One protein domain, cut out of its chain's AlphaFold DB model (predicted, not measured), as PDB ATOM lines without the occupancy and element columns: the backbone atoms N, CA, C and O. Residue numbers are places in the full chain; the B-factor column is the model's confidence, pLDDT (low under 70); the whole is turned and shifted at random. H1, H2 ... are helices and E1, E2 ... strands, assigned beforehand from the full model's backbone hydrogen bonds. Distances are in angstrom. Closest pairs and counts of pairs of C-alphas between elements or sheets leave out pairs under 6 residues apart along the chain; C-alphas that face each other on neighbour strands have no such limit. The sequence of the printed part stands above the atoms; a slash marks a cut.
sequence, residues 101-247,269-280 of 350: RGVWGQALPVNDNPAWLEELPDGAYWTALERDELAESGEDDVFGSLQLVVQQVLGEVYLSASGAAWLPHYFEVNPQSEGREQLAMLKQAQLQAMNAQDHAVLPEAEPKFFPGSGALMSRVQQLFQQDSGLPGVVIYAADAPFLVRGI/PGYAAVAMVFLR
ATOM      1  N   ARG A 101     189.933 149.290 172.765       85.06
ATOM      2  CA  ARG A 101     191.261 149.903 172.670       85.06
ATOM      3  C   ARG A 101     191.832 149.798 171.260       85.06
ATOM      4  O   ARG A 101     192.591 150.676 170.863       85.06
ATOM      5  N   GLY A 102     191.473 148.739 170.546       90.00
ATOM      6  CA  GLY A 102     191.811 148.580 169.147       90.00
ATOM      7  C   GLY A 102     191.087 147.404 168.509       90.00
ATOM      8  O   GLY A 102     190.662 146.475 169.203       90.00
ATOM      9  N   VAL A 103     190.940 147.483 167.193       92.19
ATOM     10  CA  VAL A 103     190.311 146.483 166.335       92.19
ATOM     11  C   VAL A 103     191.289 146.156 165.219       92.19
ATOM     12  O   VAL A 103     191.775 147.066 164.558       92.19
ATOM     13  N   TRP A 104     191.547 144.874 165.006       94.94
ATOM     14  CA  TRP A 104     192.363 144.354 163.918       94.94
ATOM     15  C   TRP A 104     191.473 143.452 163.085       94.94
ATOM     16  O   TRP A 104     190.887 142.512 163.620       94.94
ATOM     17  N   GLY A 105     191.304 143.785 161.815       91.50
ATOM     18  CA  GLY A 105     190.503 143.018 160.877       91.50
ATOM     19  C   GLY A 105     191.350 142.538 159.716       91.50
ATOM     20  O   GLY A 105     192.125 143.298 159.145       91.50
ATOM     21  N   GLN A 106     191.167 141.279 159.364       89.56
ATOM     22  CA  GLN A 106     191.708 140.673 158.168       89.56
ATOM     23  C   GLN A 106     190.566 140.065 157.386       89.56
ATOM     24  O   GLN A 106     189.725 139.374 157.959       89.56
ATOM     25  N   ALA A 107     190.502 140.334 156.090       86.88
ATOM     26  CA  ALA A 107     189.531 139.671 155.238       86.88
ATOM     27  C   ALA A 107     190.041 139.530 153.815       86.88
ATOM     28  O   ALA A 107     190.741 140.405 153.311       86.88
ATOM     29  N   LEU A 108     189.625 138.448 153.163       82.38
ATOM     30  CA  LEU A 108     189.815 138.248 151.737       82.38
ATOM     31  C   LEU A 108     188.814 139.140 150.985       82.38
ATOM     32  O   LEU A 108     187.602 138.896 151.077       82.38
ATOM     33  N   PRO A 109     189.269 140.181 150.264       74.50
ATOM     34  CA  PRO A 109     188.368 141.034 149.516       74.50
ATOM     35  C   PRO A 109     187.782 140.263 148.328       74.50
ATOM     36  O   PRO A 109     188.451 139.501 147.637       74.50
ATOM     37  N   VAL A 110     186.484 140.452 148.108       69.25
ATOM     38  CA  VAL A 110     185.742 139.793 147.022       69.25
ATOM     39  C   VAL A 110     185.891 140.539 145.691       69.25
ATOM     40  O   VAL A 110     185.821 139.934 144.626       69.25
ATOM     41  N   ASN A 111     186.052 141.859 145.768       71.12
ATOM     42  CA  ASN A 111     186.353 142.754 144.654       71.12
ATOM     43  C   ASN A 111     187.511 143.656 145.131       71.12
ATOM     44  O   ASN A 111     188.394 143.188 145.843       71.12
ATOM     45  N   ASP A 112     187.464 144.955 144.845       72.75
ATOM     46  CA  ASP A 112     188.396 145.925 145.413       72.75
ATOM     47  C   ASP A 112     188.101 146.235 146.887       72.75
ATOM     48  O   ASP A 112     186.952 146.175 147.351       72.75
ATOM     49  N   ASN A 113     189.148 146.634 147.612       74.25
ATOM     50  CA  ASN A 113     188.997 147.190 148.948       74.25
ATOM     51  C   ASN A 113     188.144 148.463 148.874       74.25
ATOM     52  O   ASN A 113     188.439 149.365 148.085       74.25
ATOM     53  N   PRO A 114     187.079 148.574 149.679       78.50
ATOM     54  CA  PRO A 114     186.259 149.769 149.653       78.50
ATOM     55  C   PRO A 114     187.041 150.981 150.175       78.50
ATOM     56  O   PRO A 114     187.697 150.904 151.209       78.50
ATOM     57  N   ALA A 115     186.887 152.128 149.505       82.94
ATOM     58  CA  ALA A 115     187.636 153.356 149.799       82.94
ATOM     59  C   ALA A 115     187.523 153.842 151.257       82.94
ATOM     60  O   ALA A 115     188.441 154.465 151.776       82.94
ATOM     61  N   TRP A 116     186.430 153.527 151.964       81.44
ATOM     62  CA  TRP A 116     186.275 153.911 153.373       81.44
ATOM     63  C   TRP A 116     187.283 153.225 154.310       81.44
ATOM     64  O   TRP A 116     187.477 153.700 155.426       81.44
ATOM     65  N   LEU A 117     187.930 152.131 153.884       83.50
ATOM     66  CA  LEU A 117     189.022 151.506 154.638       83.50
ATOM     67  C   LEU A 117     190.278 152.385 154.694       83.50
ATOM     68  O   LEU A 117     191.088 152.220 155.598       83.50
ATOM     69  N   GLU A 118     190.432 153.338 153.775       83.56
ATOM     70  CA  GLU A 118     191.518 154.322 153.833       83.56
ATOM     71  C   GLU A 118     191.282 155.364 154.942       83.56
ATOM     72  O   GLU A 118     192.219 155.994 155.425       83.56
ATOM     73  N   GLU A 119     190.033 155.512 155.396       87.50
ATOM     74  CA  GLU A 119     189.598 156.475 156.413       87.50
ATOM     75  C   GLU A 119     189.337 155.808 157.778       87.50
ATOM     76  O   GLU A 119     188.413 156.173 158.514       87.50
ATOM     77  N   LEU A 120     190.129 154.792 158.134       85.12
ATOM     78  CA  LEU A 120     189.977 154.112 159.419       85.12
ATOM     79  C   LEU A 120     190.380 155.021 160.594       85.12
ATOM     80  O   LEU A 120     191.383 155.733 160.528       85.12
ATOM     81  N   PRO A 121     189.609 155.012 161.698       85.44
ATOM     82  CA  PRO A 121     189.957 155.775 162.888       85.44
ATOM     83  C   PRO A 121     191.188 155.186 163.587       85.44
ATOM     84  O   PRO A 121     191.453 153.988 163.499       85.44
ATOM     85  N   ASP A 122     191.872 156.009 164.385       83.75
ATOM     86  CA  ASP A 122     192.977 155.552 165.233       83.75
ATOM     87  C   ASP A 122     192.579 154.331 166.079       83.75
ATOM     88  O   ASP A 122     191.554 154.328 166.771       83.75
ATOM     89  N   GLY A 123     193.427 153.302 166.049       84.25
ATOM     90  CA  GLY A 123     193.195 152.035 166.743       84.25
ATOM     91  C   GLY A 123     192.357 151.026 165.954       84.25
ATOM     92  O   GLY A 123     192.142 149.930 166.461       84.25
ATOM     93  N   ALA A 124     191.898 151.349 164.744       89.75
ATOM     94  CA  ALA A 124     191.369 150.368 163.803       89.75
ATOM     95  C   ALA A 124     192.422 150.055 162.733       89.75
ATOM     96  O   ALA A 124     192.938 150.953 162.074       89.75
ATOM     97  N   TYR A 125     192.717 148.773 162.566       91.00
ATOM     98  CA  TYR A 125     193.695 148.251 161.626       91.00
ATOM     99  C   TYR A 125     193.000 147.246 160.722       91.00
ATOM    100  O   TYR A 125     192.209 146.424 161.193       91.00
ATOM    101  N   TRP A 126     193.274 147.337 159.426       90.88
ATOM    102  CA  TRP A 126     192.706 146.441 158.437       90.88
ATOM    103  C   TRP A 126     193.778 145.990 157.460       90.88
ATOM    104  O   TRP A 126     194.433 146.832 156.844       90.88
ATOM    105  N   THR A 127     193.903 144.680 157.293       89.38
ATOM    106  CA  THR A 127     194.803 144.065 156.318       89.38
ATOM    107  C   THR A 127     193.961 143.217 155.365       89.38
ATOM    108  O   THR A 127     193.126 142.417 155.788       89.38
ATOM    109  N   ALA A 128     194.114 143.428 154.061       87.06
ATOM    110  CA  ALA A 128     193.466 142.577 153.070       87.06
ATOM    111  C   ALA A 128     194.281 141.291 152.915       87.06
ATOM    112  O   ALA A 128     195.491 141.372 152.739       87.06
ATOM    113  N   LEU A 129     193.619 140.138 153.000       82.50
ATOM    114  CA  LEU A 129     194.256 138.842 152.778       82.50
ATOM    115  C   LEU A 129     194.411 138.599 151.283       82.50
ATOM    116  O   LEU A 129     193.467 138.842 150.523       82.50
ATOM    117  N   GLU A 130     195.558 138.073 150.875       79.38
ATOM    118  CA  GLU A 130     195.760 137.620 149.504       79.38
ATOM    119  C   GLU A 130     195.399 136.132 149.382       79.38
ATOM    120  O   GLU A 130     195.548 135.342 150.312       79.38
ATOM    121  N   ARG A 131     194.856 135.725 148.230       71.06
ATOM    122  CA  ARG A 131     194.403 134.337 148.020       71.06
ATOM    123  C   ARG A 131     195.566 133.349 147.985       71.06
ATOM    124  O   ARG A 131     195.414 132.225 148.453       71.06
ATOM    125  N   ASP A 132     196.704 133.793 147.466       69.31
ATOM    126  CA  ASP A 132     197.917 132.986 147.348       69.31
ATOM    127  C   ASP A 132     198.470 132.623 148.735       69.31
ATOM    128  O   ASP A 132     198.927 131.502 148.935       69.31
ATOM    129  N   GLU A 133     198.299 133.503 149.730       68.69
ATOM    130  CA  GLU A 133     198.656 133.244 151.135       68.69
ATOM    131  C   GLU A 133     197.803 132.130 151.768       68.69
ATOM    132  O   GLU A 133     198.227 131.487 152.727       68.69
ATOM    133  N   LEU A 134     196.597 131.887 151.241       68.44
ATOM    134  CA  LEU A 134     195.681 130.848 151.723       68.44
ATOM    135  C   LEU A 134     195.855 129.515 150.981       68.44
ATOM    136  O   LEU A 134     195.524 128.468 151.531       68.44
ATOM    137  N   ALA A 135     196.373 129.535 149.750       60.12
ATOM    138  CA  ALA A 135     196.566 128.338 148.928       60.12
ATOM    139  C   ALA A 135     197.743 127.461 149.402       60.12
ATOM    140  O   ALA A 135     197.781 126.262 149.116       60.12
ATOM    141  N   GLU A 136     198.689 128.021 150.164       57.94
ATOM    142  CA  GLU A 136     199.871 127.297 150.655       57.94
ATOM    143  C   GLU A 136     199.542 126.155 151.635       57.94
ATOM    144  O   GLU A 136     200.326 125.212 151.753       57.94
ATOM    145  N   SER A 137     198.385 126.184 152.312       56.66
ATOM    146  CA  SER A 137     197.973 125.123 153.247       56.66
ATOM    147  C   SER A 137     197.385 123.877 152.568       56.66
ATOM    148  O   SER A 137     197.084 122.900 153.249       56.66
ATOM    149  N   GLY A 138     197.255 123.875 151.238       55.00
ATOM    150  CA  GLY A 138     196.534 122.842 150.499       55.00
ATOM    151  C   GLY A 138     195.023 123.078 150.537       55.00
ATOM    152  O   GLY A 138     194.462 123.475 151.557       55.00
ATOM    153  N   GLU A 139     194.366 122.835 149.405       55.44
ATOM    154  CA  GLU A 139     192.950 123.155 149.156       55.44
ATOM    155  C   GLU A 139     191.964 122.446 150.108       55.44
ATOM    156  O   GLU A 139     190.854 122.935 150.318       55.44
ATOM    157  N   ASP A 140     192.399 121.357 150.752       59.28
ATOM    158  CA  ASP A 140     191.594 120.555 151.680       59.28
ATOM    159  C   ASP A 140     191.806 120.899 153.174       59.28
ATOM    160  O   ASP A 140     190.993 120.485 154.006       59.28
ATOM    161  N   ASP A 141     192.850 121.657 153.561       72.81
ATOM    162  CA  ASP A 141     193.133 121.989 154.977       72.81
ATOM    163  C   ASP A 141     192.573 123.351 155.399       72.81
ATOM    164  O   ASP A 141     193.248 124.297 155.809       72.81
ATOM    165  N   VAL A 142     191.254 123.383 155.337       70.25
ATOM    166  CA  VAL A 142     190.347 124.382 155.882       70.25
ATOM    167  C   VAL A 142     190.771 124.954 157.244       70.25
ATOM    168  O   VAL A 142     190.775 126.172 157.459       70.25
ATOM    169  N   PHE A 143     191.054 124.063 158.195       76.19
ATOM    170  CA  PHE A 143     191.370 124.449 159.564       76.19
ATOM    171  C   PHE A 143     192.783 125.014 159.650       76.19
ATOM    172  O   PHE A 143     192.985 125.972 160.395       76.19
ATOM    173  N   GLY A 144     193.717 124.490 158.854       79.69
ATOM    174  CA  GLY A 144     195.051 125.049 158.675       79.69
ATOM    175  C   GLY A 144     195.018 126.488 158.165       79.69
ATOM    176  O   GLY A 144     195.646 127.359 158.772       79.69
ATOM    177  N   SER A 145     194.224 126.789 157.128       80.50
ATOM    178  CA  SER A 145     194.095 128.167 156.626       80.50
ATOM    179  C   SER A 145     193.490 129.099 157.680       80.50
ATOM    180  O   SER A 145     193.983 130.204 157.901       80.50
ATOM    181  N   LEU A 146     192.436 128.657 158.380       82.94
ATOM    182  CA  LEU A 146     191.815 129.454 159.442       82.94
ATOM    183  C   LEU A 146     192.793 129.718 160.594       82.94
ATOM    184  O   LEU A 146     192.852 130.832 161.116       82.94
ATOM    185  N   GLN A 147     193.577 128.707 160.971       88.19
ATOM    186  CA  GLN A 147     194.616 128.822 161.986       88.19
ATOM    187  C   GLN A 147     195.668 129.859 161.594       88.19
ATOM    188  O   GLN A 147     196.033 130.684 162.433       88.19
ATOM    189  N   LEU A 148     196.124 129.842 160.337       87.75
ATOM    190  CA  LEU A 148     197.107 130.789 159.812       87.75
ATOM    191  C   LEU A 148     196.593 132.229 159.908       87.75
ATOM    192  O   LEU A 148     197.280 133.094 160.450       87.75
ATOM    193  N   VAL A 149     195.361 132.475 159.460       88.38
ATOM    194  CA  VAL A 149     194.753 133.812 159.503       88.38
ATOM    195  C   VAL A 149     194.580 134.290 160.949       88.38
ATOM    196  O   VAL A 149     194.905 135.429 161.286       88.38
ATOM    197  N   VAL A 150     194.118 133.420 161.854       91.50
ATOM    198  CA  VAL A 150     194.016 133.765 163.282       91.50
ATOM    199  C   VAL A 150     195.395 134.061 163.875       91.50
ATOM    200  O   VAL A 150     195.544 135.023 164.630       91.50
ATOM    201  N   GLN A 151     196.415 133.274 163.529       93.25
ATOM    202  CA  GLN A 151     197.793 133.503 163.959       93.25
ATOM    203  C   GLN A 151     198.309 134.865 163.470       93.25
ATOM    204  O   GLN A 151     198.923 135.586 164.256       93.25
ATOM    205  N   GLN A 152     198.055 135.228 162.209       91.94
ATOM    206  CA  GLN A 152     198.460 136.510 161.628       91.94
ATOM    207  C   GLN A 152     197.792 137.686 162.348       91.94
ATOM    208  O   GLN A 152     198.498 138.573 162.833       91.94
ATOM    209  N   VAL A 153     196.462 137.657 162.513       94.25
ATOM    210  CA  VAL A 153     195.725 138.696 163.255       94.25
ATOM    211  C   VAL A 153     196.258 138.835 164.679       94.25
ATOM    212  O   VAL A 153     196.523 139.945 165.141       94.25
ATOM    213  N   LEU A 154     196.442 137.725 165.401       95.00
ATOM    214  CA  LEU A 154     196.975 137.770 166.765       95.00
ATOM    215  C   LEU A 154     198.417 138.290 166.795       95.00
ATOM    216  O   LEU A 154     198.775 139.036 167.704       95.00
ATOM    217  N   GLY A 155     199.229 137.955 165.794       94.44
ATOM    218  CA  GLY A 155     200.571 138.504 165.621       94.44
ATOM    219  C   GLY A 155     200.555 140.029 165.507       94.44
ATOM    220  O   GLY A 155     201.272 140.702 166.247       94.44
ATOM    221  N   GLU A 156     199.694 140.588 164.656       93.88
ATOM    222  CA  GLU A 156     199.524 142.042 164.510       93.88
ATOM    223  C   GLU A 156     199.046 142.710 165.807       93.88
ATOM    224  O   GLU A 156     199.554 143.772 166.196       93.88
ATOM    225  N   VAL A 157     198.105 142.067 166.510       94.00
ATOM    226  CA  VAL A 157     197.620 142.518 167.821       94.00
ATOM    227  C   VAL A 157     198.776 142.579 168.817       94.00
ATOM    228  O   VAL A 157     198.935 143.592 169.496       94.00
ATOM    229  N   TYR A 158     199.608 141.540 168.908       93.81
ATOM    230  CA  TYR A 158     200.712 141.481 169.872       93.81
ATOM    231  C   TYR A 158     201.872 142.410 169.514       93.81
ATOM    232  O   TYR A 158     202.484 142.987 170.411       93.81
ATOM    233  N   LEU A 159     202.132 142.631 168.225       91.81
ATOM    234  CA  LEU A 159     203.104 143.628 167.778       91.81
ATOM    235  C   LEU A 159     202.664 145.047 168.162       91.81
ATOM    236  O   LEU A 159     203.467 145.848 168.639       91.81
ATOM    237  N   SER A 160     201.375 145.349 167.995       89.56
ATOM    238  CA  SER A 160     200.809 146.671 168.291       89.56
ATOM    239  C   SER A 160     200.577 146.892 169.791       89.56
ATOM    240  O   SER A 160     200.725 148.000 170.313       89.56
ATOM    241  N   ALA A 161     200.184 145.835 170.496       89.06
ATOM    242  CA  ALA A 161     199.787 145.845 171.892       89.06
ATOM    243  C   ALA A 161     200.203 144.531 172.563       89.06
ATOM    244  O   ALA A 161     199.363 143.697 172.891       89.06
ATOM    245  N   SER A 162     201.500 144.376 172.841       88.06
ATOM    246  CA  SER A 162     202.059 143.155 173.448       88.06
ATOM    247  C   SER A 162     201.313 142.710 174.704       88.06
ATOM    248  O   SER A 162     201.042 141.527 174.878       88.06
ATOM    249  N   GLY A 163     200.876 143.668 175.531       88.75
ATOM    250  CA  GLY A 163     200.043 143.441 176.717       88.75
ATOM    251  C   GLY A 163     198.795 142.578 176.479       88.75
ATOM    252  O   GLY A 163     198.334 141.922 177.410       88.75
ATOM    253  N   ALA A 164     198.266 142.546 175.252       92.00
ATOM    254  CA  ALA A 164     197.114 141.737 174.875       92.00
ATOM    255  C   ALA A 164     197.372 140.230 175.018       92.00
ATOM    256  O   ALA A 164     196.451 139.514 175.397       92.00
ATOM    257  N   ALA A 165     198.612 139.759 174.827       92.75
ATOM    258  CA  ALA A 165     198.967 138.347 174.987       92.75
ATOM    259  C   ALA A 165     198.692 137.819 176.410       92.75
ATOM    260  O   ALA A 165     198.388 136.643 176.586       92.75
ATOM    261  N   TRP A 166     198.750 138.693 177.423       92.38
ATOM    262  CA  TRP A 166     198.490 138.358 178.831       92.38
ATOM    263  C   TRP A 166     197.024 138.490 179.247       92.38
ATOM    264  O   TRP A 166     196.683 138.195 180.394       92.38
ATOM    265  N   LEU A 167     196.153 138.974 178.364       93.38
ATOM    266  CA  LEU A 167     194.729 139.067 178.655       93.38
ATOM    267  C   LEU A 167     194.043 137.718 178.383       93.38
ATOM    268  O   LEU A 167     194.498 136.940 177.544       93.38
ATOM    269  N   PRO A 168     192.915 137.428 179.045       94.69
ATOM    270  CA  PRO A 168     192.059 136.319 178.654       94.69
ATOM    271  C   PRO A 168     191.584 136.461 177.206       94.69
ATOM    272  O   PRO A 168     191.178 137.545 176.775       94.69
ATOM    273  N   HIS A 169     191.612 135.342 176.490       95.44
ATOM    274  CA  HIS A 169     191.266 135.238 175.079       95.44
ATOM    275  C   HIS A 169     189.910 134.551 174.927       95.44
ATOM    276  O   HIS A 169     189.735 133.410 175.357       95.44
ATOM    277  N   TYR A 170     188.959 135.243 174.301       95.81
ATOM    278  CA  TYR A 170     187.626 134.729 174.016       95.81
ATOM    279  C   TYR A 170     187.365 134.651 172.514       95.81
ATOM    280  O   TYR A 170     187.688 135.576 171.776       95.81
ATOM    281  N   PHE A 171     186.733 133.563 172.084       93.19
ATOM    282  CA  PHE A 171     186.433 133.297 170.682       93.19
ATOM    283  C   PHE A 171     184.934 133.154 170.420       93.19
ATOM    284  O   PHE A 171     184.230 132.481 171.178       93.19
ATOM    285  N   GLU A 172     184.446 133.748 169.331       91.12
ATOM    286  CA  GLU A 172     183.086 133.501 168.837       91.12
ATOM    287  C   GLU A 172     182.990 132.121 168.186       91.12
ATOM    288  O   GLU A 172     183.683 131.835 167.218       91.12
ATOM    289  N   VAL A 173     182.111 131.269 168.712       86.56
ATOM    290  CA  VAL A 173     181.949 129.881 168.258       86.56
ATOM    291  C   VAL A 173     181.552 129.834 166.781       86.56
ATOM    292  O   VAL A 173     180.531 130.415 166.406       86.56
ATOM    293  N   ASN A 174     182.271 129.047 165.975       83.00
ATOM    294  CA  ASN A 174     181.768 128.619 164.675       83.00
ATOM    295  C   ASN A 174     180.840 127.403 164.876       83.00
ATOM    296  O   ASN A 174     181.310 126.347 165.313       83.00
ATOM    297  N   PRO A 175     179.527 127.507 164.589       77.25
ATOM    298  CA  PRO A 175     178.585 126.411 164.820       77.25
ATOM    299  C   PRO A 175     178.773 125.223 163.865       77.25
ATOM    300  O   PRO A 175     178.161 124.181 164.080       77.25
ATOM    301  N   GLN A 176     179.572 125.373 162.806       73.50
ATOM    302  CA  GLN A 176     179.773 124.345 161.783       73.50
ATOM    303  C   GLN A 176     180.913 123.371 162.111       73.50
ATOM    304  O   GLN A 176     181.061 122.364 161.425       73.50
ATOM    305  N   SER A 177     181.700 123.643 163.152       77.38
ATOM    306  CA  SER A 177     182.888 122.861 163.509       77.38
ATOM    307  C   SER A 177     182.773 122.288 164.921       77.38
ATOM    308  O   SER A 177     182.086 122.850 165.779       77.38
ATOM    309  N   GLU A 178     183.482 121.199 165.219       86.12
ATOM    310  CA  GLU A 178     183.495 120.655 166.578       86.12
ATOM    311  C   GLU A 178     184.206 121.620 167.542       86.12
ATOM    312  O   GLU A 178     185.304 122.112 167.283       86.12
ATOM    313  N   GLY A 179     183.586 121.899 168.693       87.94
ATOM    314  CA  GLY A 179     184.117 122.880 169.639       87.94
ATOM    315  C   GLY A 179     185.489 122.513 170.225       87.94
ATOM    316  O   GLY A 179     186.288 123.398 170.516       87.94
ATOM    317  N   ARG A 180     185.798 121.221 170.393       91.00
ATOM    318  CA  ARG A 180     187.105 120.787 170.923       91.00
ATOM    319  C   ARG A 180     188.236 121.033 169.932       91.00
ATOM    320  O   ARG A 180     189.284 121.534 170.332       91.00
ATOM    321  N   GLU A 181     188.000 120.713 168.666       89.06
ATOM    322  CA  GLU A 181     188.952 120.931 167.574       89.06
ATOM    323  C   GLU A 181     189.213 122.425 167.375       89.06
ATOM    324  O   GLU A 181     190.369 122.842 167.314       89.06
ATOM    325  N   GLN A 182     188.157 123.246 167.415       89.25
ATOM    326  CA  GLN A 182     188.284 124.705 167.380       89.25
ATOM    327  C   GLN A 182     189.187 125.225 168.503       89.25
ATOM    328  O   GLN A 182     190.134 125.956 168.238       89.25
ATOM    329  N   LEU A 183     188.950 124.832 169.761       92.69
ATOM    330  CA  LEU A 183     189.779 125.303 170.879       92.69
ATOM    331  C   LEU A 183     191.237 124.838 170.772       92.69
ATOM    332  O   LEU A 183     192.137 125.591 171.144       92.69
ATOM    333  N   ALA A 184     191.480 123.624 170.268       92.56
ATOM    334  CA  ALA A 184     192.830 123.117 170.043       92.56
ATOM    335  C   ALA A 184     193.567 123.931 168.964       92.56
ATOM    336  O   ALA A 184     194.684 124.389 169.210       92.56
ATOM    337  N   MET A 185     192.910 124.180 167.828       91.25
ATOM    338  CA  MET A 185     193.430 125.008 166.736       91.25
ATOM    339  C   MET A 185     193.737 126.432 167.214       91.25
ATOM    340  O   MET A 185     194.843 126.935 167.020       91.25
ATOM    341  N   LEU A 186     192.806 127.058 167.937       92.50
ATOM    342  CA  LEU A 186     192.986 128.412 168.462       92.50
ATOM    343  C   LEU A 186     194.126 128.495 169.473       92.50
ATOM    344  O   LEU A 186     194.884 129.464 169.478       92.50
ATOM    345  N   LYS A 187     194.276 127.469 170.318       94.75
ATOM    346  CA  LYS A 187     195.387 127.392 171.270       94.75
ATOM    347  C   LYS A 187     196.715 127.320 170.525       94.75
ATOM    348  O   LYS A 187     197.668 127.989 170.919       94.75
ATOM    349  N   GLN A 188     196.773 126.545 169.446       94.12
ATOM    350  CA  GLN A 188     197.959 126.440 168.609       94.12
ATOM    351  C   GLN A 188     198.276 127.761 167.894       94.12
ATOM    352  O   GLN A 188     199.415 128.219 167.989       94.12
ATOM    353  N   ALA A 189     197.282 128.416 167.283       93.12
ATOM    354  CA  ALA A 189     197.439 129.734 166.661       93.12
ATOM    355  C   ALA A 189     197.953 130.778 167.664       93.12
ATOM    356  O   ALA A 189     198.899 131.514 167.381       93.12
ATOM    357  N   GLN A 190     197.381 130.804 168.875       94.50
ATOM    358  CA  GLN A 190     197.799 131.708 169.943       94.50
ATOM    359  C   GLN A 190     199.257 131.456 170.353       94.50
ATOM    360  O   GLN A 190     200.033 132.405 170.456       94.50
ATOM    361  N   LEU A 191     199.648 130.195 170.563       93.75
ATOM    362  CA  LEU A 191     201.026 129.830 170.907       93.75
ATOM    363  C   LEU A 191     202.008 130.217 169.799       93.75
ATOM    364  O   LEU A 191     203.064 130.766 170.098       93.75
ATOM    365  N   GLN A 192     201.668 129.976 168.532       93.12
ATOM    366  CA  GLN A 192     202.509 130.351 167.394       93.12
ATOM    367  C   GLN A 192     202.678 131.873 167.295       93.12
ATOM    368  O   GLN A 192     203.805 132.353 167.181       93.12
ATOM    369  N   ALA A 193     201.590 132.636 167.431       93.38
ATOM    370  CA  ALA A 193     201.635 134.096 167.428       93.38
ATOM    371  C   ALA A 193     202.456 134.663 168.602       93.38
ATOM    372  O   ALA A 193     203.175 135.648 168.434       93.38
ATOM    373  N   MET A 194     202.387 134.032 169.781       91.94
ATOM    374  CA  MET A 194     203.173 134.407 170.961       91.94
ATOM    375  C   MET A 194     204.652 134.025 170.838       91.94
ATOM    376  O   MET A 194     205.506 134.813 171.224       91.94
ATOM    377  N   ASN A 195     204.967 132.854 170.280       90.69
ATOM    378  CA  ASN A 195     206.346 132.404 170.051       90.69
ATOM    379  C   ASN A 195     207.088 133.281 169.036       90.69
ATOM    380  O   ASN A 195     208.311 133.369 169.080       90.69
ATOM    381  N   ALA A 196     206.354 133.928 168.128       88.94
ATOM    382  CA  ALA A 196     206.913 134.928 167.228       88.94
ATOM    383  C   ALA A 196     207.305 136.233 167.952       88.94
ATOM    384  O   ALA A 196     208.020 137.054 167.381       88.94
ATOM    385  N   GLN A 197     206.859 136.436 169.199       84.44
ATOM    386  CA  GLN A 197     207.241 137.585 170.013       84.44
ATOM    387  C   GLN A 197     208.530 137.288 170.788       84.44
ATOM    388  O   GLN A 197     208.674 136.235 171.408       84.44
ATOM    389  N   ASP A 198     209.452 138.252 170.822       80.31
ATOM    390  CA  ASP A 198     210.697 138.167 171.600       80.31
ATOM    391  C   ASP A 198     210.428 138.429 173.098       80.31
ATOM    392  O   ASP A 198     210.776 139.465 173.677       80.31
ATOM    393  N   HIS A 199     209.694 137.516 173.735       78.81
ATOM    394  CA  HIS A 199     209.334 137.573 175.148       78.81
ATOM    395  C   HIS A 199     210.019 136.454 175.933       78.81
ATOM    396  O   HIS A 199     209.901 135.277 175.616       78.81
ATOM    397  N   ALA A 200     210.696 136.822 177.026       77.94
ATOM    398  CA  ALA A 200     211.419 135.869 177.873       77.94
ATOM    399  C   ALA A 200     210.501 134.890 178.632       77.94
ATOM    400  O   ALA A 200     210.942 133.813 179.026       77.94
ATOM    401  N   VAL A 201     209.247 135.280 178.880       84.31
ATOM    402  CA  VAL A 201     208.225 134.457 179.539       84.31
ATOM    403  C   VAL A 201     206.910 134.657 178.801       84.31
ATOM    404  O   VAL A 201     206.434 135.788 178.694       84.31
ATOM    405  N   LEU A 202     206.327 133.560 178.322       86.00
ATOM    406  CA  LEU A 202     205.041 133.555 177.633       86.00
ATOM    407  C   LEU A 202     203.914 133.168 178.603       86.00
ATOM    408  O   LEU A 202     204.119 132.284 179.441       86.00
ATOM    409  N   PRO A 203     202.741 133.823 178.529       88.81
ATOM    410  CA  PRO A 203     201.571 133.399 179.284       88.81
ATOM    411  C   PRO A 203     201.038 132.058 178.764       88.81
ATOM    412  O   PRO A 203     201.294 131.656 177.627       88.81
ATOM    413  N   GLU A 204     200.275 131.357 179.602       90.31
ATOM    414  CA  GLU A 204     199.611 130.125 179.185       90.31
ATOM    415  C   GLU A 204     198.466 130.431 178.207       90.31
ATOM    416  O   GLU A 204     197.598 131.264 178.475       90.31
ATOM    417  N   ALA A 205     198.464 129.747 177.060       90.19
ATOM    418  CA  ALA A 205     197.397 129.853 176.074       90.19
ATOM    419  C   ALA A 205     196.165 129.047 176.519       90.19
ATOM    420  O   ALA A 205     196.136 127.813 176.423       90.19
ATOM    421  N   GLU A 206     195.137 129.764 176.968       92.94
ATOM    422  CA  GLU A 206     193.821 129.225 177.314       92.94
ATOM    423  C   GLU A 206     192.700 129.973 176.570       92.94
ATOM    424  O   GLU A 206     191.964 130.756 177.187       92.94
ATOM    425  N   PRO A 207     192.539 129.769 175.252       92.25
ATOM    426  CA  PRO A 207     191.393 130.324 174.546       92.25
ATOM    427  C   PRO A 207     190.098 129.706 175.087       92.25
ATOM    428  O   PRO A 207     190.022 128.505 175.359       92.25
ATOM    429  N   LYS A 208     189.070 130.537 175.263       94.94
ATOM    430  CA  LYS A 208     187.745 130.134 175.760       94.94
ATOM    431  C   LYS A 208     186.680 130.591 174.779       94.94
ATOM    432  O   LYS A 208     186.832 131.614 174.121       94.94
ATOM    433  N   PHE A 209     185.568 129.874 174.698       94.69
ATOM    434  CA  PHE A 209     184.431 130.389 173.942       94.69
ATOM    435  C   PHE A 209     183.814 131.589 174.648       94.69
ATOM    436  O   PHE A 209     183.701 131.622 175.877       94.69
ATOM    437  N   PHE A 210     183.425 132.581 173.860       93.81
ATOM    438  CA  PHE A 210     182.800 133.784 174.364       93.81
ATOM    439  C   PHE A 210     181.376 133.467 174.854       93.81
ATOM    440  O   PHE A 210     180.561 132.956 174.081       93.81
ATOM    441  N   PRO A 211     181.061 133.703 176.141       90.00
ATOM    442  CA  PRO A 211     179.811 133.234 176.720       90.00
ATOM    443  C   PRO A 211     178.603 134.059 176.262       90.00
ATOM    444  O   PRO A 211     178.672 135.271 176.062       90.00
ATOM    445  N   GLY A 212     177.450 133.390 176.198       87.12
ATOM    446  CA  GLY A 212     176.161 134.012 175.906       87.12
ATOM    447  C   GLY A 212     175.874 134.189 174.414       87.12
ATOM    448  O   GLY A 212     176.702 133.926 173.547       87.12
ATOM    449  N   SER A 213     174.666 134.662 174.114       81.19
ATOM    450  CA  SER A 213     174.215 134.976 172.754       81.19
ATOM    451  C   SER A 213     173.771 136.437 172.653       81.19
ATOM    452  O   SER A 213     173.463 137.076 173.659       81.19
ATOM    453  N   GLY A 214     173.751 136.983 171.436       83.19
ATOM    454  CA  GLY A 214     173.299 138.350 171.168       83.19
ATOM    455  C   GLY A 214     174.426 139.311 170.794       83.19
ATOM    456  O   GLY A 214     175.468 138.913 170.277       83.19
ATOM    457  N   ALA A 215     174.202 140.610 171.003       81.75
ATOM    458  CA  ALA A 215     175.155 141.639 170.599       81.75
ATOM    459  C   ALA A 215     176.487 141.496 171.357       81.75
ATOM    460  O   ALA A 215     176.494 141.336 172.577       81.75
ATOM    461  N   LEU A 216     177.609 141.593 170.632       84.44
ATOM    462  CA  LEU A 216     178.968 141.506 171.187       84.44
ATOM    463  C   LEU A 216     179.133 142.430 172.404       84.44
ATOM    464  O   LEU A 216     179.486 141.968 173.481       84.44
ATOM    465  N   MET A 217     178.777 143.712 172.271       83.06
ATOM    466  CA  MET A 217     178.956 144.712 173.336       83.06
ATOM    467  C   MET A 217     178.238 144.355 174.642       83.06
ATOM    468  O   MET A 217     178.821 144.500 175.715       83.06
ATOM    469  N   SER A 218     176.999 143.861 174.566       85.12
ATOM    470  CA  SER A 218     176.225 143.463 175.749       85.12
ATOM    471  C   SER A 218     176.901 142.305 176.482       85.12
ATOM    472  O   SER A 218     177.009 142.327 177.705       85.12
ATOM    473  N   ARG A 219     177.429 141.329 175.733       89.50
ATOM    474  CA  ARG A 219     178.174 140.196 176.292       89.50
ATOM    475  C   ARG A 219     179.507 140.635 176.905       89.50
ATOM    476  O   ARG A 219     179.856 140.162 177.980       89.50
ATOM    477  N   VAL A 220     180.211 141.597 176.298       89.62
ATOM    478  CA  VAL A 220     181.455 142.161 176.865       89.62
ATOM    479  C   VAL A 220     181.185 142.844 178.202       89.62
ATOM    480  O   VAL A 220     181.923 142.656 179.166       89.62
ATOM    481  N   GLN A 221     180.105 143.622 178.284       87.19
ATOM    482  CA  GLN A 221     179.703 144.270 179.532       87.19
ATOM    483  C   GLN A 221     179.339 143.249 180.603       87.19
ATOM    484  O   GLN A 221     179.805 143.372 181.733       87.19
ATOM    485  N   GLN A 222     178.547 142.237 180.246       89.69
ATOM    486  CA  GLN A 222     178.192 141.151 181.156       89.69
ATOM    487  C   GLN A 222     179.436 140.421 181.660       89.69
ATOM    488  O   GLN A 222     179.534 140.167 182.856       89.69
ATOM    489  N   LEU A 223     180.415 140.161 180.791       91.50
ATOM    490  CA  LEU A 223     181.668 139.516 181.169       91.50
ATOM    491  C   LEU A 223     182.438 140.331 182.220       91.50
ATOM    492  O   LEU A 223     182.802 139.793 183.262       91.50
ATOM    493  N   PHE A 224     182.622 141.637 182.005       89.06
ATOM    494  CA  PHE A 224     183.290 142.505 182.986       89.06
ATOM    495  C   PHE A 224     182.479 142.735 184.270       89.06
ATOM    496  O   PHE A 224     183.051 143.070 185.309       89.06
ATOM    497  N   GLN A 225     181.152 142.603 184.213       88.69
ATOM    498  CA  GLN A 225     180.289 142.654 185.396       88.69
ATOM    499  C   GLN A 225     180.384 141.366 186.219       88.69
ATOM    500  O   GLN A 225     180.382 141.434 187.445       88.69
ATOM    501  N   GLN A 226     180.470 140.212 185.553       91.25
ATOM    502  CA  GLN A 226     180.597 138.902 186.191       91.25
ATOM    503  C   GLN A 226     181.979 138.706 186.810       91.25
ATOM    504  O   GLN A 226     182.072 138.256 187.951       91.25
ATOM    505  N   ASP A 227     183.039 139.084 186.095       90.38
ATOM    506  CA  ASP A 227     184.408 138.998 186.588       90.38
ATOM    507  C   ASP A 227     185.047 140.385 186.698       90.38
ATOM    508  O   ASP A 227     185.691 140.920 185.791       90.38
ATOM    509  N   SER A 228     184.874 140.967 187.883       84.31
ATOM    510  CA  SER A 228     185.464 142.256 188.228       84.31
ATOM    511  C   SER A 228     186.987 142.211 188.423       84.31
ATOM    512  O   SER A 228     187.590 143.271 188.600       84.31
ATOM    513  N   GLY A 229     187.614 141.030 188.402       86.75
ATOM    514  CA  GLY A 229     189.065 140.868 188.481       86.75
ATOM    515  C   GLY A 229     189.773 141.089 187.144       86.75
ATOM    516  O   GLY A 229     190.975 141.354 187.133       86.75
ATOM    517  N   LEU A 230     189.047 141.035 186.022       88.38
ATOM    518  CA  LEU A 230     189.654 141.115 184.695       88.38
ATOM    519  C   LEU A 230     190.143 142.536 184.367       88.38
ATOM    520  O   LEU A 230     189.350 143.486 184.370       88.38
ATOM    521  N   PRO A 231     191.435 142.713 184.023       88.25
ATOM    522  CA  PRO A 231     191.950 144.005 183.574       88.25
ATOM    523  C   PRO A 231     191.463 144.370 182.160       88.25
ATOM    524  O   PRO A 231     191.332 145.546 181.811       88.25
ATOM    525  N   GLY A 232     191.173 143.359 181.350       91.19
ATOM    526  CA  GLY A 232     190.770 143.466 179.959       91.19
ATOM    527  C   GLY A 232     190.577 142.079 179.362       91.19
ATOM    528  O   GLY A 232     190.818 141.088 180.046       91.19
ATOM    529  N   VAL A 233     190.151 142.018 178.105       94.44
ATOM    530  CA  VAL A 233     189.979 140.779 177.338       94.44
ATOM    531  C   VAL A 233     190.328 141.010 175.870       94.44
ATOM    532  O   VAL A 233     190.111 142.105 175.342       94.44
ATOM    533  N   VAL A 234     190.837 139.972 175.210       95.06
ATOM    534  CA  VAL A 234     190.901 139.901 173.745       95.06
ATOM    535  C   VAL A 234     189.727 139.061 173.282       95.06
ATOM    536  O   VAL A 234     189.534 137.948 173.769       95.06
ATOM    537  N   ILE A 235     188.937 139.591 172.358       94.31
ATOM    538  CA  ILE A 235     187.845 138.854 171.728       94.31
ATOM    539  C   ILE A 235     188.126 138.787 170.250       94.31
ATOM    540  O   ILE A 235     188.364 139.822 169.633       94.31
ATOM    541  N   TYR A 236     188.083 137.596 169.682       92.69
ATOM    542  CA  TYR A 236     188.275 137.421 168.258       92.69
ATOM    543  C   TYR A 236     187.244 136.463 167.677       92.69
ATOM    544  O   TYR A 236     186.640 135.645 168.367       92.69
ATOM    545  N   ALA A 237     187.004 136.627 166.389       90.19
ATOM    546  CA  ALA A 237     186.103 135.813 165.604       90.19
ATOM    547  C   ALA A 237     186.789 135.542 164.277       90.19
ATOM    548  O   ALA A 237     187.470 136.421 163.748       90.19
ATOM    549  N   ALA A 238     186.606 134.343 163.752       86.31
ATOM    550  CA  ALA A 238     187.088 133.998 162.435       86.31
ATOM    551  C   ALA A 238     186.007 133.194 161.720       86.31
ATOM    552  O   ALA A 238     185.398 132.302 162.311       86.31
ATOM    553  N   ASP A 239     185.741 133.564 160.477       77.94
ATOM    554  CA  ASP A 239     184.732 132.960 159.624       77.94
ATOM    555  C   ASP A 239     185.324 132.700 158.238       77.94
ATOM    556  O   ASP A 239     186.165 133.452 157.740       77.94
ATOM    557  N   ALA A 240     184.888 131.608 157.629       66.75
ATOM    558  CA  ALA A 240     185.389 131.127 156.353       66.75
ATOM    559  C   ALA A 240     184.266 130.399 155.586       66.75
ATOM    560  O   ALA A 240     184.249 129.176 155.465       66.75
ATOM    561  N   PRO A 241     183.279 131.129 155.040       59.44
ATOM    562  CA  PRO A 241     182.180 130.542 154.270       59.44
ATOM    563  C   PRO A 241     182.593 129.741 153.013       59.44
ATOM    564  O   PRO A 241     181.769 128.978 152.507       59.44
ATOM    565  N   PHE A 242     183.833 129.861 152.505       54.03
ATOM    566  CA  PHE A 242     184.355 129.026 151.398       54.03
ATOM    567  C   PHE A 242     184.424 127.525 151.732       54.03
ATOM    568  O   PHE A 242     184.364 126.691 150.833       54.03
ATOM    569  N   LEU A 243     184.479 127.174 153.014       49.09
ATOM    570  CA  LEU A 243     184.739 125.815 153.496       49.09
ATOM    571  C   LEU A 243     183.569 124.841 153.309       49.09
ATOM    572  O   LEU A 243     183.739 123.631 153.401       49.09
ATOM    573  N   VAL A 244     182.368 125.363 153.052       49.06
ATOM    574  CA  VAL A 244     181.145 124.552 152.923       49.06
ATOM    575  C   VAL A 244     180.808 124.252 151.459       49.06
ATOM    576  O   VAL A 244     180.004 123.364 151.187       49.06
ATOM    577  N   ARG A 245     181.388 124.993 150.501       51.94
ATOM    578  CA  ARG A 245     180.944 124.968 149.095       51.94
ATOM    579  C   ARG A 245     181.879 124.231 148.130       51.94
ATOM    580  O   ARG A 245     181.438 123.940 147.024       51.94
ATOM    581  N   GLY A 246     183.096 123.882 148.555       45.19
ATOM    582  CA  GLY A 246     184.125 123.319 147.675       45.19
ATOM    583  C   GLY A 246     184.698 124.378 146.730       45.19
ATOM    584  O   GLY A 246     184.002 125.305 146.309       45.19
ATOM    585  N   ILE A 247     185.989 124.276 146.432       47.81
ATOM    586  CA  ILE A 247     186.657 125.113 145.434       47.81
ATOM    587  C   ILE A 247     186.288 124.525 144.062       47.81
ATOM    588  O   ILE A 247     186.467 123.327 143.866       47.81
ATOM    589  N   PRO A 269     181.485 134.149 148.769       55.69
ATOM    590  CA  PRO A 269     182.300 133.524 149.804       55.69
ATOM    591  C   PRO A 269     183.585 134.330 150.093       55.69
ATOM    592  O   PRO A 269     184.074 135.055 149.226       55.69
ATOM    593  N   GLY A 270     184.111 134.223 151.318       65.50
ATOM    594  CA  GLY A 270     185.265 134.977 151.828       65.50
ATOM    595  C   GLY A 270     185.910 134.300 153.042       65.50
ATOM    596  O   GLY A 270     185.366 133.332 153.566       65.50
ATOM    597  N   TYR A 271     187.059 134.814 153.472       76.50
ATOM    598  CA  TYR A 271     187.659 134.556 154.785       76.50
ATOM    599  C   TYR A 271     187.685 135.878 155.531       76.50
ATOM    600  O   TYR A 271     187.977 136.909 154.923       76.50
ATOM    601  N   ALA A 272     187.384 135.864 156.821       83.75
ATOM    602  CA  ALA A 272     187.543 137.034 157.661       83.75
ATOM    603  C   ALA A 272     187.924 136.623 159.078       83.75
ATOM    604  O   ALA A 272     187.285 135.758 159.667       83.75
ATOM    605  N   ALA A 273     188.917 137.289 159.648       88.81
ATOM    606  CA  ALA A 273     189.227 137.214 161.060       88.81
ATOM    607  C   ALA A 273     189.282 138.621 161.642       88.81
ATOM    608  O   ALA A 273     189.804 139.549 161.036       88.81
ATOM    609  N   VAL A 274     188.723 138.795 162.830       91.69
ATOM    610  CA  VAL A 274     188.730 140.071 163.536       91.69
ATOM    611  C   VAL A 274     189.117 139.817 164.977       91.69
ATOM    612  O   VAL A 274     188.541 138.942 165.615       91.69
ATOM    613  N   ALA A 275     190.042 140.610 165.507       94.50
ATOM    614  CA  ALA A 275     190.378 140.661 166.921       94.50
ATOM    615  C   ALA A 275     190.113 142.057 167.487       94.50
ATOM    616  O   ALA A 275     190.387 143.083 166.868       94.50
ATOM    617  N   MET A 276     189.574 142.100 168.697       93.94
ATOM    618  CA  MET A 276     189.212 143.315 169.410       93.94
ATOM    619  C   MET A 276     189.761 143.244 170.828       93.94
ATOM    620  O   MET A 276     189.548 142.264 171.543       93.94
ATOM    621  N   VAL A 277     190.430 144.309 171.263       92.81
ATOM    622  CA  VAL A 277     190.963 144.408 172.625       92.81
ATOM    623  C   VAL A 277     190.074 145.328 173.447       92.81
ATOM    624  O   VAL A 277     189.892 146.503 173.120       92.81
ATOM    625  N   PHE A 278     189.539 144.815 174.550       91.56
ATOM    626  CA  PHE A 278     188.746 145.581 175.504       91.56
ATOM    627  C   PHE A 278     189.507 145.711 176.814       91.56
ATOM    628  O   PHE A 278     190.014 144.730 177.348       91.56
ATOM    629  N   LEU A 279     189.563 146.924 177.354       88.50
ATOM    630  CA  LEU A 279     190.192 147.207 178.641       88.50
ATOM    631  C   LEU A 279     189.164 147.818 179.585       88.50
ATOM    632  O   LEU A 279     188.241 148.512 179.157       88.50
ATOM    633  N   ARG A 280     189.346 147.603 180.886       84.06
ATOM    634  CA  ARG A 280     188.511 148.248 181.895       84.06
ATOM    635  C   ARG A 280     188.839 149.741 182.006       84.06
ATOM    636  O   ARG A 280     190.004 150.130 181.986       84.06
TER     637      ARG A 280
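AT A GLANCE: This is residues 101 to 247 and 269 to 280 of the 350 residues of an uncharacterized protein of Iodobacter fluviatilis (UniProt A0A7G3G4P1). A twisted sheet of five strands forms a slab, with the long helix H3 packed slantwise over one face and H5 packed on H3 as a further cover. H1 lies out beyond the E2 edge, H6 only grazes the sheet near E4 and E5, and the unnamed residues 208 to 209 pair with E3 at the other edge. The printed part has 159 residues, with seven named helices and five named strands in the order E1 H1 E2 H2 H3 H4 E3 H5 H6 E4 H7 E5. The mixed sheet runs E2, E1, E5, E4, E3, and the class is mixed, helices and strands. The whole is compact, with a radius of gyration of the C-alphas of 15.6 A and spans of 46 by 38 by 38 A.

IN THESE COORDINATES: In the sheet, E1 is residues 101 to 107, 20.3 A long, from C-alpha 101 at (191.261, 149.903, 172.670); E2 is residues 124 to 128, E3 residues 169 to 171, E4 residues 232 to 239 at 23.7 A, and E5 residues 272 to 279 at 23.5 A, ending with C-alpha 279 at (190.192, 147.207, 178.641). H3 is residues 142 to 160, 27.6 A, from C-alpha 142 at (190.347, 124.382, 155.882). H5 is residues 179 to 195, 24.2 A, and H6 216 to 226, 15.3 A. The short helices are H1, 115 to 119; H2, 131 to 135; H4, 162 to 166; and H7, 241 to 244.

HOW THE PARTS SIT: E1 and E5 are antiparallel, with N 104 and O 275 2.8 A apart, within hydrogen-bond range. E5 and E4 are antiparallel, with N 235 and O 276 at 2.9 A. E2 and E1 are parallel, with N 125 and O 103 at 2.8 A; E1, H1, E2 form a strand-helix-strand unit, two parallel neighbours with a helix between, its crossover right-handed. E4 and E3 are parallel, with N 170 and O 234 at 2.8 A, in the unit E3, H5 H6, E4. H3 makes two layers with the sheet, a helix over one face, at a height over the sheet of 8.7 A; its closest C-alphas to E5 are Val 150 and Ala 273, 6.3 A. H4 is on the same face, over E4. H3 and H5 touch at Gln 151 and Ala 189, closest C-alphas 4.7 A apart, at a steep tilt of 41 degrees, the same way. H1, H5 and H6 only graze the sheet; H2 and H7 are not on it. Every O i to N i+4 pair is within range in H2, H3, H5 and H6; H1 and H4 each have 0 of 1, but 2 of 2 O i to N i+3 pairs, and H7 is too short for an O i to N i+4 pair.

THE WHOLE: The C-alphas farthest apart, of Ser 228 and Ile 247, are 46.1 A apart. Residues 248 to 268 are not printed; C-alphas 247 and 269 are 10.4 A apart across the cut. The link H5 to H6 is long, with 20 residues. Mean pLDDT of the printed part is 84.0; residue 110 and residues 132 to 140, 240 to 247 and 269 to 270 are under 70.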